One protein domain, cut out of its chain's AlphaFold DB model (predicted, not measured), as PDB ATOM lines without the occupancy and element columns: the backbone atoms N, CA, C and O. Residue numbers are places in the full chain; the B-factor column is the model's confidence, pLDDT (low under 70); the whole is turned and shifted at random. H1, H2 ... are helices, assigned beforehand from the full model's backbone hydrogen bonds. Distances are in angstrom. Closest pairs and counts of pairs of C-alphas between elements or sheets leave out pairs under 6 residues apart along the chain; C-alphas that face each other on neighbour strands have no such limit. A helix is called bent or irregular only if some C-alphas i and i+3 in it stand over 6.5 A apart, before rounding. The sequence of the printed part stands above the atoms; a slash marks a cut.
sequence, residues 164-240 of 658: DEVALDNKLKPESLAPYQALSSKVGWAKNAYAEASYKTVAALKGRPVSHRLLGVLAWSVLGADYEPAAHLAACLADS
ATOM      1  N   ASP A 164     -15.305  48.554  -5.715       86.56
ATOM      2  CA  ASP A 164     -16.654  48.570  -5.154       86.56
ATOM      3  C   ASP A 164     -17.582  47.617  -5.924       86.56
ATOM      4  O   ASP A 164     -18.325  46.852  -5.306       86.56
ATOM      5  N   GLU A 165     -17.480  47.586  -7.257       90.00
ATOM      6  CA  GLU A 165     -18.190  46.627  -8.117       90.00
ATOM      7  C   GLU A 165     -17.762  45.184  -7.828       90.00
ATOM      8  O   GLU A 165     -18.597  44.326  -7.533       90.00
ATOM      9  N   VAL A 166     -16.451  44.927  -7.799       89.88
ATOM     10  CA  VAL A 166     -15.912  43.592  -7.502       89.88
ATOM     11  C   VAL A 166     -16.286  43.134  -6.086       89.88
ATOM     12  O   VAL A 166     -16.623  41.966  -5.865       89.88
ATOM     13  N   ALA A 167     -16.278  44.031  -5.100       88.69
ATOM     14  CA  ALA A 167     -16.740  43.722  -3.749       88.69
ATOM     15  C   ALA A 167     -18.232  43.353  -3.724       88.69
ATOM     16  O   ALA A 167     -18.612  42.362  -3.082       88.69
ATOM     17  N   LEU A 168     -19.064  44.108  -4.448       89.12
ATOM     18  CA  LEU A 168     -20.505  43.890  -4.543       89.12
ATOM     19  C   LEU A 168     -20.834  42.523  -5.163       89.12
ATOM     20  O   LEU A 168     -21.600  41.759  -4.566       89.12
ATOM     21  N   ASP A 169     -20.195  42.164  -6.278       89.31
ATOM     22  CA  ASP A 169     -20.400  40.880  -6.969       89.31
ATOM     23  C   ASP A 169     -20.018  39.680  -6.091       89.31
ATOM     24  O   ASP A 169     -20.654  38.614  -6.090       89.31
ATOM     25  N   ASN A 170     -19.014  39.866  -5.234       89.50
ATOM     26  CA  ASN A 170     -18.606  38.856  -4.264       89.50
ATOM     27  C   ASN A 170     -19.469  38.820  -2.996       89.50
ATOM     28  O   ASN A 170     -19.327  37.889  -2.190       89.50
ATOM     29  N   LYS A 171     -20.436  39.738  -2.865       88.44
ATOM     30  CA  LYS A 171     -21.284  39.946  -1.679       88.44
ATOM     31  C   LYS A 171     -20.469  40.325  -0.437       88.44
ATOM     32  O   LYS A 171     -20.790  39.887   0.670       88.44
ATOM     33  N   LEU A 172     -19.403  41.101  -0.621       86.12
ATOM     34  CA  LEU A 172     -18.562  41.623   0.453       86.12
ATOM     35  C   LEU A 172     -19.085  42.996   0.885       86.12
ATOM     36  O   LEU A 172     -19.331  43.868   0.058       86.12
ATOM     37  N   LYS A 173     -19.258  43.200   2.194       82.56
ATOM     38  CA  LYS A 173     -19.641  44.513   2.733       82.56
ATOM     39  C   LYS A 173     -18.400  45.417   2.808       82.56
ATOM     40  O   LYS A 173     -17.346  44.910   3.199       82.56
ATOM     41  N   PRO A 174     -18.495  46.735   2.559       72.75
ATOM     42  CA  PRO A 174     -17.346  47.647   2.664       72.75
ATOM     43  C   PRO A 174     -16.635  47.580   4.030       72.75
ATOM     44  O   PRO A 174     -15.410  47.504   4.109       72.75
ATOM     45  N   GLU A 175     -17.409  47.471   5.113       72.62
ATOM     46  CA  GLU A 175     -16.917  47.294   6.491       72.62
ATOM     47  C   GLU A 175     -16.077  46.019   6.672       72.62
ATOM     48  O   GLU A 175     -15.146  45.985   7.474       72.62
ATOM     49  N   SER A 176     -16.384  44.966   5.906       70.69
ATOM     50  CA  SER A 176     -15.652  43.697   5.930       70.69
ATOM     51  C   SER A 176     -14.387  43.702   5.074       70.69
ATOM     52  O   SER A 176     -13.628  42.748   5.149       70.69
ATOM     53  N   LEU A 177     -14.138  44.750   4.283       77.19
ATOM     54  CA  LEU A 177     -12.940  44.900   3.446       77.19
ATOM     55  C   LEU A 177     -11.895  45.819   4.086       77.19
ATOM     56  O   LEU A 177     -10.699  45.546   3.980       77.19
ATOM     57  N   ALA A 178     -12.330  46.869   4.790       75.88
ATOM     58  CA  ALA A 178     -11.442  47.889   5.352       75.88
ATOM     59  C   ALA A 178     -10.310  47.339   6.257       75.88
ATOM     60  O   ALA A 178      -9.163  47.757   6.074       75.88
ATOM     61  N   PRO A 179     -10.543  46.358   7.161       74.38
ATOM     62  CA  PRO A 179      -9.465  45.772   7.968       74.38
ATOM     63  C   PRO A 179      -8.403  45.038   7.135       74.38
ATOM     64  O   PRO A 179      -7.256  44.901   7.559       74.38
ATOM     65  N   TYR A 180      -8.782  44.561   5.950       76.50
ATOM     66  CA  TYR A 180      -7.978  43.661   5.132       76.50
ATOM     67  C   TYR A 180      -7.172  44.396   4.062       76.50
ATOM     68  O   TYR A 180      -6.110  43.919   3.678       76.50
ATOM     69  N   GLN A 181      -7.615  45.572   3.609       76.62
ATOM     70  CA  GLN A 181      -6.899  46.368   2.603       76.62
ATOM     71  C   GLN A 181      -5.515  46.820   3.095       76.62
ATOM     72  O   GLN A 181      -4.513  46.648   2.398       76.62
ATOM     73  N   ALA A 182      -5.438  47.334   4.328       75.56
ATOM     74  CA  ALA A 182      -4.171  47.759   4.927       75.56
ATOM     75  C   ALA A 182      -3.196  46.585   5.100       75.56
ATOM     76  O   ALA A 182      -1.987  46.749   4.938       75.56
ATOM     77  N   LEU A 183      -3.728  45.397   5.398       76.56
ATOM     78  CA  LEU A 183      -2.941  44.182   5.541       76.56
ATOM     79  C   LEU A 183      -2.461  43.669   4.176       76.56
ATOM     80  O   LEU A 183      -1.270  43.431   4.012       76.56
ATOM     81  N   SER A 184      -3.364  43.614   3.189       74.94
ATOM     82  CA  SER A 184      -3.138  43.158   1.808       74.94
ATOM     83  C   SER A 184      -1.966  43.873   1.124       74.94
ATOM     84  O   SER A 184      -1.153  43.245   0.447       74.94
ATOM     85  N   SER A 185      -1.806  45.176   1.378       72.94
ATOM     86  CA  SER A 185      -0.688  45.961   0.834       72.94
ATOM     87  C   SER A 185       0.704  45.509   1.312       72.94
ATOM     88  O   SER A 185       1.704  45.826   0.674       72.94
ATOM     89  N   LYS A 186       0.788  44.751   2.415       79.44
ATOM     90  CA  LYS A 186       2.049  44.330   3.053       79.44
ATOM     91  C   LYS A 186       2.432  42.876   2.774       79.44
ATOM     92  O   LYS A 186       3.510  42.453   3.181       79.44
ATOM     93  N   VAL A 187       1.563  42.104   2.119       82.62
ATOM     94  CA  VAL A 187       1.701  40.638   2.035       82.62
ATOM     95  C   VAL A 187       2.443  40.155   0.786       82.62
ATOM     96  O   VAL A 187       2.891  39.013   0.753       82.62
ATOM     97  N   GLY A 188       2.639  41.040  -0.200       85.00
ATOM     98  CA  GLY A 188       3.438  40.768  -1.398       85.00
ATOM     99  C   GLY A 188       2.773  39.802  -2.382       85.00
ATOM    100  O   GLY A 188       3.358  38.778  -2.721       85.00
ATOM    101  N   TRP A 189       1.551  40.107  -2.833       90.56
ATOM    102  CA  TRP A 189       0.836  39.293  -3.824       90.56
ATOM    103  C   TRP A 189       1.631  39.141  -5.128       90.56
ATOM    104  O   TRP A 189       2.060  40.130  -5.719       90.56
ATOM    105  N   ALA A 190       1.784  37.900  -5.595       90.00
ATOM    106  CA  ALA A 190       2.384  37.556  -6.883       90.00
ATOM    107  C   ALA A 190       1.816  36.221  -7.393       90.00
ATOM    108  O   ALA A 190       1.414  35.380  -6.586       90.00
ATOM    109  N   LYS A 191       1.830  35.995  -8.717       87.12
ATOM    110  CA  LYS A 191       1.299  34.767  -9.352       87.12
ATOM    111  C   LYS A 191       1.885  33.471  -8.776       87.12
ATOM    112  O   LYS A 191       1.197  32.465  -8.672       87.12
ATOM    113  N   ASN A 192       3.155  33.493  -8.382       88.81
ATOM    114  CA  ASN A 192       3.866  32.352  -7.799       88.81
ATOM    115  C   ASN A 192       3.868  32.338  -6.257       88.81
ATOM    116  O   ASN A 192       4.501  31.468  -5.667       88.81
ATOM    117  N   ALA A 193       3.191  33.288  -5.607       92.06
ATOM    118  CA  ALA A 193       3.202  33.463  -4.153       92.06
ATOM    119  C   ALA A 193       1.789  33.533  -3.542       92.06
ATOM    120  O   ALA A 193       1.626  34.004  -2.417       92.06
ATOM    121  N   TYR A 194       0.766  33.059  -4.262       94.88
ATOM    122  CA  TYR A 194      -0.626  33.084  -3.805       94.88
ATOM    123  C   TYR A 194      -0.826  32.437  -2.431       94.88
ATOM    124  O   TYR A 194      -1.424  33.052  -1.551       94.88
ATOM    125  N   ALA A 195      -0.299  31.226  -2.234       94.12
ATOM    126  CA  ALA A 195      -0.440  30.495  -0.977       94.12
ATOM    127  C   ALA A 195       0.216  31.234   0.199       94.12
ATOM    128  O   ALA A 195      -0.397  31.405   1.248       94.12
ATOM    129  N   GLU A 196       1.429  31.755  -0.003       94.69
ATOM    130  CA  GLU A 196       2.185  32.489   1.015       94.69
ATOM    131  C   GLU A 196       1.506  33.812   1.408       94.69
ATOM    132  O   GLU A 196       1.398  34.133   2.594       94.69
ATOM    133  N   ALA A 197       1.002  34.566   0.426       93.50
ATOM    134  CA  ALA A 197       0.263  35.800   0.677       93.50
ATOM    135  C   ALA A 197      -1.082  35.526   1.378       93.50
ATOM    136  O   ALA A 197      -1.456  36.227   2.324       93.50
ATOM    137  N   SER A 198      -1.782  34.462   0.985       94.69
ATOM    138  CA  SER A 198      -3.004  34.021   1.659       94.69
ATOM    139  C   SER A 198      -2.746  33.569   3.092       94.69
ATOM    140  O   SER A 198      -3.431  34.043   3.997       94.69
ATOM    141  N   TYR A 199      -1.719  32.751   3.335       94.25
ATOM    142  CA  TYR A 199      -1.330  32.309   4.677       94.25
ATOM    143  C   TYR A 199      -1.058  33.489   5.607       94.25
ATOM    144  O   TYR A 199      -1.676  33.585   6.663       94.25
ATOM    145  N   LYS A 200      -0.212  34.440   5.199       92.44
ATOM    146  CA  LYS A 200       0.078  35.639   6.001       92.44
ATOM    147  C   LYS A 200      -1.170  36.481   6.275       92.44
ATOM    148  O   LYS A 200      -1.311  37.020   7.373       92.44
ATOM    149  N   THR A 201      -2.083  36.576   5.307       90.75
ATOM    150  CA  THR A 201      -3.353  37.298   5.480       90.75
ATOM    151  C   THR A 201      -4.250  36.614   6.511       90.75
ATOM    152  O   THR A 201      -4.787  37.283   7.393       90.75
ATOM    153  N   VAL A 202      -4.385  35.287   6.441       91.62
ATOM    154  CA  VAL A 202      -5.185  34.490   7.386       91.62
ATOM    155  C   VAL A 202      -4.540  34.480   8.780       91.62
ATOM    156  O   VAL A 202      -5.227  34.697   9.777       91.62
ATOM    157  N   ALA A 203      -3.218  34.314   8.867       90.19
ATOM    158  CA  ALA A 203      -2.465  34.270  10.122       90.19
ATOM    159  C   ALA A 203      -2.557  35.584  10.915       90.19
ATOM    160  O   ALA A 203      -2.729  35.574  12.135       90.19
ATOM    161  N   ALA A 204      -2.531  36.730  10.231       87.12
ATOM    162  CA  ALA A 204      -2.658  38.033  10.880       87.12
ATOM    163  C   ALA A 204      -4.000  38.242  11.606       87.12
ATOM    164  O   ALA A 204      -4.112  39.132  12.451       87.12
ATOM    165  N   LEU A 205      -5.015  37.432  11.293       79.94
ATOM    166  CA  LEU A 205      -6.371  37.556  11.828       79.94
ATOM    167  C   LEU A 205      -6.647  36.639  13.022       79.94
ATOM    168  O   LEU A 205      -7.794  36.574  13.469       79.94
ATOM    169  N   LYS A 206      -5.608  35.972  13.548       79.00
ATOM    170  CA  LYS A 206      -5.616  35.251  14.833       79.00
ATOM    171  C   LYS A 206      -6.861  34.372  15.025       79.00
ATOM    172  O   LYS A 206      -7.636  34.570  15.955       79.00
ATOM    173  N   GLY A 207      -7.076  33.433  14.104       74.81
ATOM    174  CA  GLY A 207      -8.129  32.418  14.217       74.81
ATOM    175  C   GLY A 207      -9.473  32.758  13.569       74.81
ATOM    176  O   GLY A 207     -10.358  31.906  13.544       74.81
ATOM    177  N   ARG A 208      -9.654  33.954  12.987       84.44
ATOM    178  CA  ARG A 208     -10.877  34.268  12.224       84.44
ATOM    179  C   ARG A 208     -10.852  33.625  10.829       84.44
ATOM    180  O   ARG A 208      -9.942  33.927  10.057       84.44
ATOM    181  N   PRO A 209     -11.868  32.827  10.447       89.69
ATOM    182  CA  PRO A 209     -11.931  32.228   9.118       89.69
ATOM    183  C   PRO A 209     -12.111  33.277   8.023       89.69
ATOM    184  O   PRO A 209     -12.989  34.141   8.113       89.69
ATOM    185  N   VAL A 210     -11.337  33.161   6.948       90.56
ATOM    186  CA  VAL A 210     -11.350  34.122   5.837       90.56
ATOM    187  C   VAL A 210     -11.942  33.479   4.594       90.56
ATOM    188  O   VAL A 210     -11.448  32.462   4.121       90.56
ATOM    189  N   SER A 211     -12.999  34.061   4.023       91.00
ATOM    190  CA  SER A 211     -13.580  33.513   2.788       91.00
ATOM    191  C   SER A 211     -12.581  33.569   1.630       91.00
ATOM    192  O   SER A 211     -11.891  34.578   1.459       91.00
ATOM    193  N   HIS A 212     -12.549  32.532   0.791       92.75
ATOM    194  CA  HIS A 212     -11.646  32.518  -0.362       92.75
ATOM    195  C   HIS A 212     -11.912  33.682  -1.333       92.75
ATOM    196  O   HIS A 212     -10.976  34.303  -1.828       92.75
ATOM    197  N   ARG A 213     -13.183  34.056  -1.535       91.75
ATOM    198  CA  ARG A 213     -13.551  35.209  -2.370       91.75
ATOM    199  C   ARG A 213     -12.953  36.518  -1.858       91.75
ATOM    200  O   ARG A 213     -12.477  37.305  -2.661       91.75
ATOM    201  N   LEU A 214     -12.932  36.737  -0.540       91.31
ATOM    202  CA  LEU A 214     -12.297  37.923   0.046       91.31
ATOM    203  C   LEU A 214     -10.796  37.956  -0.263       91.31
ATOM    204  O   LEU A 214     -10.310  38.973  -0.746       91.31
ATOM    205  N   LEU A 215     -10.079  36.844  -0.056       92.38
ATOM    206  CA  LEU A 215      -8.658  36.742  -0.421       92.38
ATOM    207  C   LEU A 215      -8.441  37.017  -1.912       92.38
ATOM    208  O   LEU A 215      -7.501  37.707  -2.289       92.38
ATOM    209  N   GLY A 216      -9.341  36.513  -2.752       92.88
ATOM    210  CA  GLY A 216      -9.301  36.735  -4.186       92.88
ATOM    211  C   GLY A 216      -9.502  38.190  -4.602       92.88
ATOM    212  O   GLY A 216      -8.741  38.690  -5.422       92.88
ATOM    213  N   VAL A 217     -10.461  38.897  -3.997       92.38
ATOM    214  CA  VAL A 217     -10.667  40.338  -4.226       92.38
ATOM    215  C   VAL A 217      -9.447  41.149  -3.779       92.38
ATOM    216  O   VAL A 217      -9.036  42.079  -4.469       92.38
ATOM    217  N   LEU A 218      -8.822  40.775  -2.659       91.38
ATOM    218  CA  LEU A 218      -7.596  41.422  -2.179       91.38
ATOM    219  C   LEU A 218      -6.417  41.191  -3.132       91.38
ATOM    220  O   LEU A 218      -5.718  42.147  -3.463       91.38
ATOM    221  N   ALA A 219      -6.233  39.963  -3.616       92.38
ATOM    222  CA  ALA A 219      -5.205  39.633  -4.599       92.38
ATOM    223  C   ALA A 219      -5.429  40.379  -5.925       92.38
ATOM    224  O   ALA A 219      -4.499  40.987  -6.455       92.38
ATOM    225  N   TRP A 220      -6.669  40.396  -6.422       93.56
ATOM    226  CA  TRP A 220      -7.056  41.139  -7.621       93.56
ATOM    227  C   TRP A 220      -6.823  42.644  -7.475       93.56
ATOM    228  O   TRP A 220      -6.295  43.260  -8.391       93.56
ATOM    229  N   SER A 221      -7.107  43.235  -6.310       90.12
ATOM    230  CA  SER A 221      -6.887  44.675  -6.093       90.12
ATOM    231  C   SER A 221      -5.419  45.110  -6.237       90.12
ATOM    232  O   SER A 221      -5.149  46.290  -6.449       90.12
ATOM    233  N   VAL A 222      -4.477  44.165  -6.132       89.75
ATOM    234  CA  VAL A 222      -3.034  44.399  -6.280       89.75
ATOM    235  C   VAL A 222      -2.520  43.952  -7.651       89.75
ATOM    236  O   VAL A 222      -1.689  44.639  -8.239       89.75
ATOM    237  N   LEU A 223      -2.998  42.816  -8.164       90.69
ATOM    238  CA  LEU A 223      -2.511  42.204  -9.408       90.69
ATOM    239  C   LEU A 223      -3.298  42.632 -10.659       90.69
ATOM    240  O   LEU A 223      -2.799  42.498 -11.773       90.69
ATOM    241  N   GLY A 224      -4.522  43.135 -10.505       89.75
ATOM    242  CA  GLY A 224      -5.403  43.512 -11.608       89.75
ATOM    243  C   GLY A 224      -5.600  42.371 -12.608       89.75
ATOM    244  O   GLY A 224      -5.992  41.264 -12.239       89.75
ATOM    245  N   ALA A 225      -5.285  42.636 -13.879       88.19
ATOM    246  CA  ALA A 225      -5.402  41.669 -14.973       88.19
ATOM    247  C   ALA A 225      -4.467  40.449 -14.838       88.19
ATOM    248  O   ALA A 225      -4.714  39.422 -15.464       88.19
ATOM    249  N   ASP A 226      -3.420  40.534 -14.010       90.44
ATOM    250  CA  ASP A 226      -2.523  39.412 -13.717       90.44
ATOM    251  C   ASP A 226      -3.078  38.465 -12.637       90.44
ATOM    252  O   ASP A 226      -2.401  37.527 -12.218       90.44
ATOM    253  N   TYR A 227      -4.290  38.690 -12.134       94.31
ATOM    254  CA  TYR A 227      -4.899  37.792 -11.163       94.31
ATOM    255  C   TYR A 227      -5.549  36.572 -11.832       94.31
ATOM    256  O   TYR A 227      -6.430  36.713 -12.673       94.31
ATOM    257  N   GLU A 228      -5.161  35.367 -11.405       94.31
ATOM    258  CA  GLU A 228      -5.706  34.100 -11.906       94.31
ATOM    259  C   GLU A 228      -6.487  33.371 -10.789       94.31
ATOM    260  O   GLU A 228      -5.883  32.692  -9.951       94.31
ATOM    261  N   PRO A 229      -7.835  33.479 -10.750       93.75
ATOM    262  CA  PRO A 229      -8.648  32.948  -9.653       93.75
ATOM    263  C   PRO A 229      -8.470  31.445  -9.400       93.75
ATOM    264  O   PRO A 229      -8.324  31.020  -8.254       93.75
ATOM    265  N   ALA A 230      -8.459  30.636 -10.463       92.94
ATOM    266  CA  ALA A 230      -8.324  29.184 -10.356       92.94
ATOM    267  C   ALA A 230      -6.936  28.771  -9.836       92.94
ATOM    268  O   ALA A 230      -6.838  27.909  -8.961       92.94
ATOM    269  N   ALA A 231      -5.874  29.426 -10.317       93.62
ATOM    270  CA  ALA A 231      -4.506  29.182  -9.862       93.62
ATOM    271  C   ALA A 231      -4.328  29.556  -8.383       93.62
ATOM    272  O   ALA A 231      -3.667  28.832  -7.641       93.62
ATOM    273  N   HIS A 232      -4.970  30.639  -7.934       95.19
ATOM    274  CA  HIS A 232      -4.973  31.031  -6.528       95.19
ATOM    275  C   HIS A 232      -5.635  29.967  -5.641       95.19
ATOM    276  O   HIS A 232      -5.032  29.532  -4.658       95.19
ATOM    277  N   LEU A 233      -6.841  29.505  -5.989       93.94
ATOM    278  CA  LEU A 233      -7.515  28.450  -5.228       93.94
ATOM    279  C   LEU A 233      -6.663  27.176  -5.159       93.94
ATOM    280  O   LEU A 233      -6.464  26.631  -4.074       93.94
ATOM    281  N   ALA A 234      -6.127  26.732  -6.299       93.50
ATOM    282  CA  ALA A 234      -5.287  25.542  -6.373       93.50
ATOM    283  C   ALA A 234      -4.005  25.677  -5.534       93.50
ATOM    284  O   ALA A 234      -3.634  24.730  -4.844       93.50
ATOM    285  N   ALA A 235      -3.363  26.852  -5.544       94.62
ATOM    286  CA  ALA A 235      -2.177  27.122  -4.737       94.62
ATOM    287  C   ALA A 235      -2.477  27.052  -3.233       94.62
ATOM    288  O   ALA A 235      -1.719  26.431  -2.495       94.62
ATOM    289  N   CYS A 236      -3.590  27.636  -2.776       95.06
ATOM    290  CA  CYS A 236      -3.974  27.575  -1.364       95.06
ATOM    291  C   CYS A 236      -4.351  26.155  -0.920       95.06
ATOM    292  O   CYS A 236      -3.997  25.758   0.183       95.06
ATOM    293  N   LEU A 237      -5.029  25.378  -1.772       93.50
ATOM    294  CA  LEU A 237      -5.375  23.978  -1.479       93.50
ATOM    295  C   LEU A 237      -4.146  23.062  -1.405       93.50
ATOM    296  O   LEU A 237      -4.206  22.020  -0.764       93.50
ATOM    297  N   ALA A 238      -3.052  23.426  -2.078       93.56
ATOM    298  CA  ALA A 238      -1.807  22.664  -2.066       93.56
ATOM    299  C   ALA A 238      -0.899  22.981  -0.858       93.56
ATOM    300  O   ALA A 238       0.085  22.274  -0.647       93.56
ATOM    301  N   ASP A 239      -1.193  24.028  -0.080       94.88
ATOM    302  CA  ASP A 239      -0.378  24.453   1.064       94.88
ATOM    303  C   ASP A 239      -0.930  23.879   2.376       94.88
ATOM    304  O   ASP A 239      -2.032  24.215   2.807       94.88
ATOM    305  N   SER A 240      -0.146  23.037   3.052       93.81
ATOM    306  CA  SER A 240      -0.557  22.348   4.285       93.81
ATOM    307  C   SER A 240      -0.802  23.278   5.482       93.81
ATOM    308  O   SER A 240      -1.481  22.882   6.442       93.81
TER     309      SER A 240
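Overview. This is residues 164 to 240 of the 658 residues of an uncharacterized protein of Armatimonas rosea (UniProt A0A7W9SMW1). Five short helices cross one another at steep angles in a rounded cluster, with H4, the longest, in the middle, H1 and H2 toward one side of it and H3 and H5 toward the other. H1 and H5 lie far apart at opposite ends of the cluster. The printed part has 77 residues, with H1 to H5 in order along the chain and no named strand; the class is all helix. It is compact, with a radius of gyration of the C-alphas of 11.5 A and spans of 30 by 29 by 20 A.

Arrangement. H4, residues 212 to 226, touches H2, residues 174 to 184, with residues 214 to 219 of H4 alone, at a steep tilt of 59 degrees; the closest C-alphas, of Ser 184 and Leu 218, are 6.2 A apart. H4 only just touches H5, residues 229 to 237, with 3 pairs of C-alphas within 8 A, the closest those of Gly 216 and Pro 229 at 6.7 A. H5 touches H3, residues 194 to 203, where the closest C-alphas, of Ala 195 and Cys 236, are 4.6 A apart. H1, residues 164 to 169, is close to but not clearly touching H4, the closest C-alphas being those of Ala 167 and Val 217 at 7.0 A. Every O i to N i+4 pair is within hydrogen-bond range in H1, H3 and H5, against 8 of 11 in H4 and 3 of 7 in H2, where 4 of 8 O i to N i+3 pairs are.

Along the chain. H4 measures 17.6 A, H2 14.9 A, H3 14.1 A, H5 12.6 A and H1 8.7 A from first to last C-alpha. H4 is irregular, C-alphas 222 and 225 being 9.4 A apart, and H2 only just, C-alphas 176 and 179 being 6.8 A apart. C-alpha 164 is at (-16.654, 48.570, -5.154) and C-alpha 237 at (-5.375, 23.978, -1.479).

Size, cuts and confidence. The two C-alphas farthest apart, of Glu 165 and Ser 240, are 32.5 A apart. The printed part has no cut, no link is long, and no printed residue is under 70 in pLDDT.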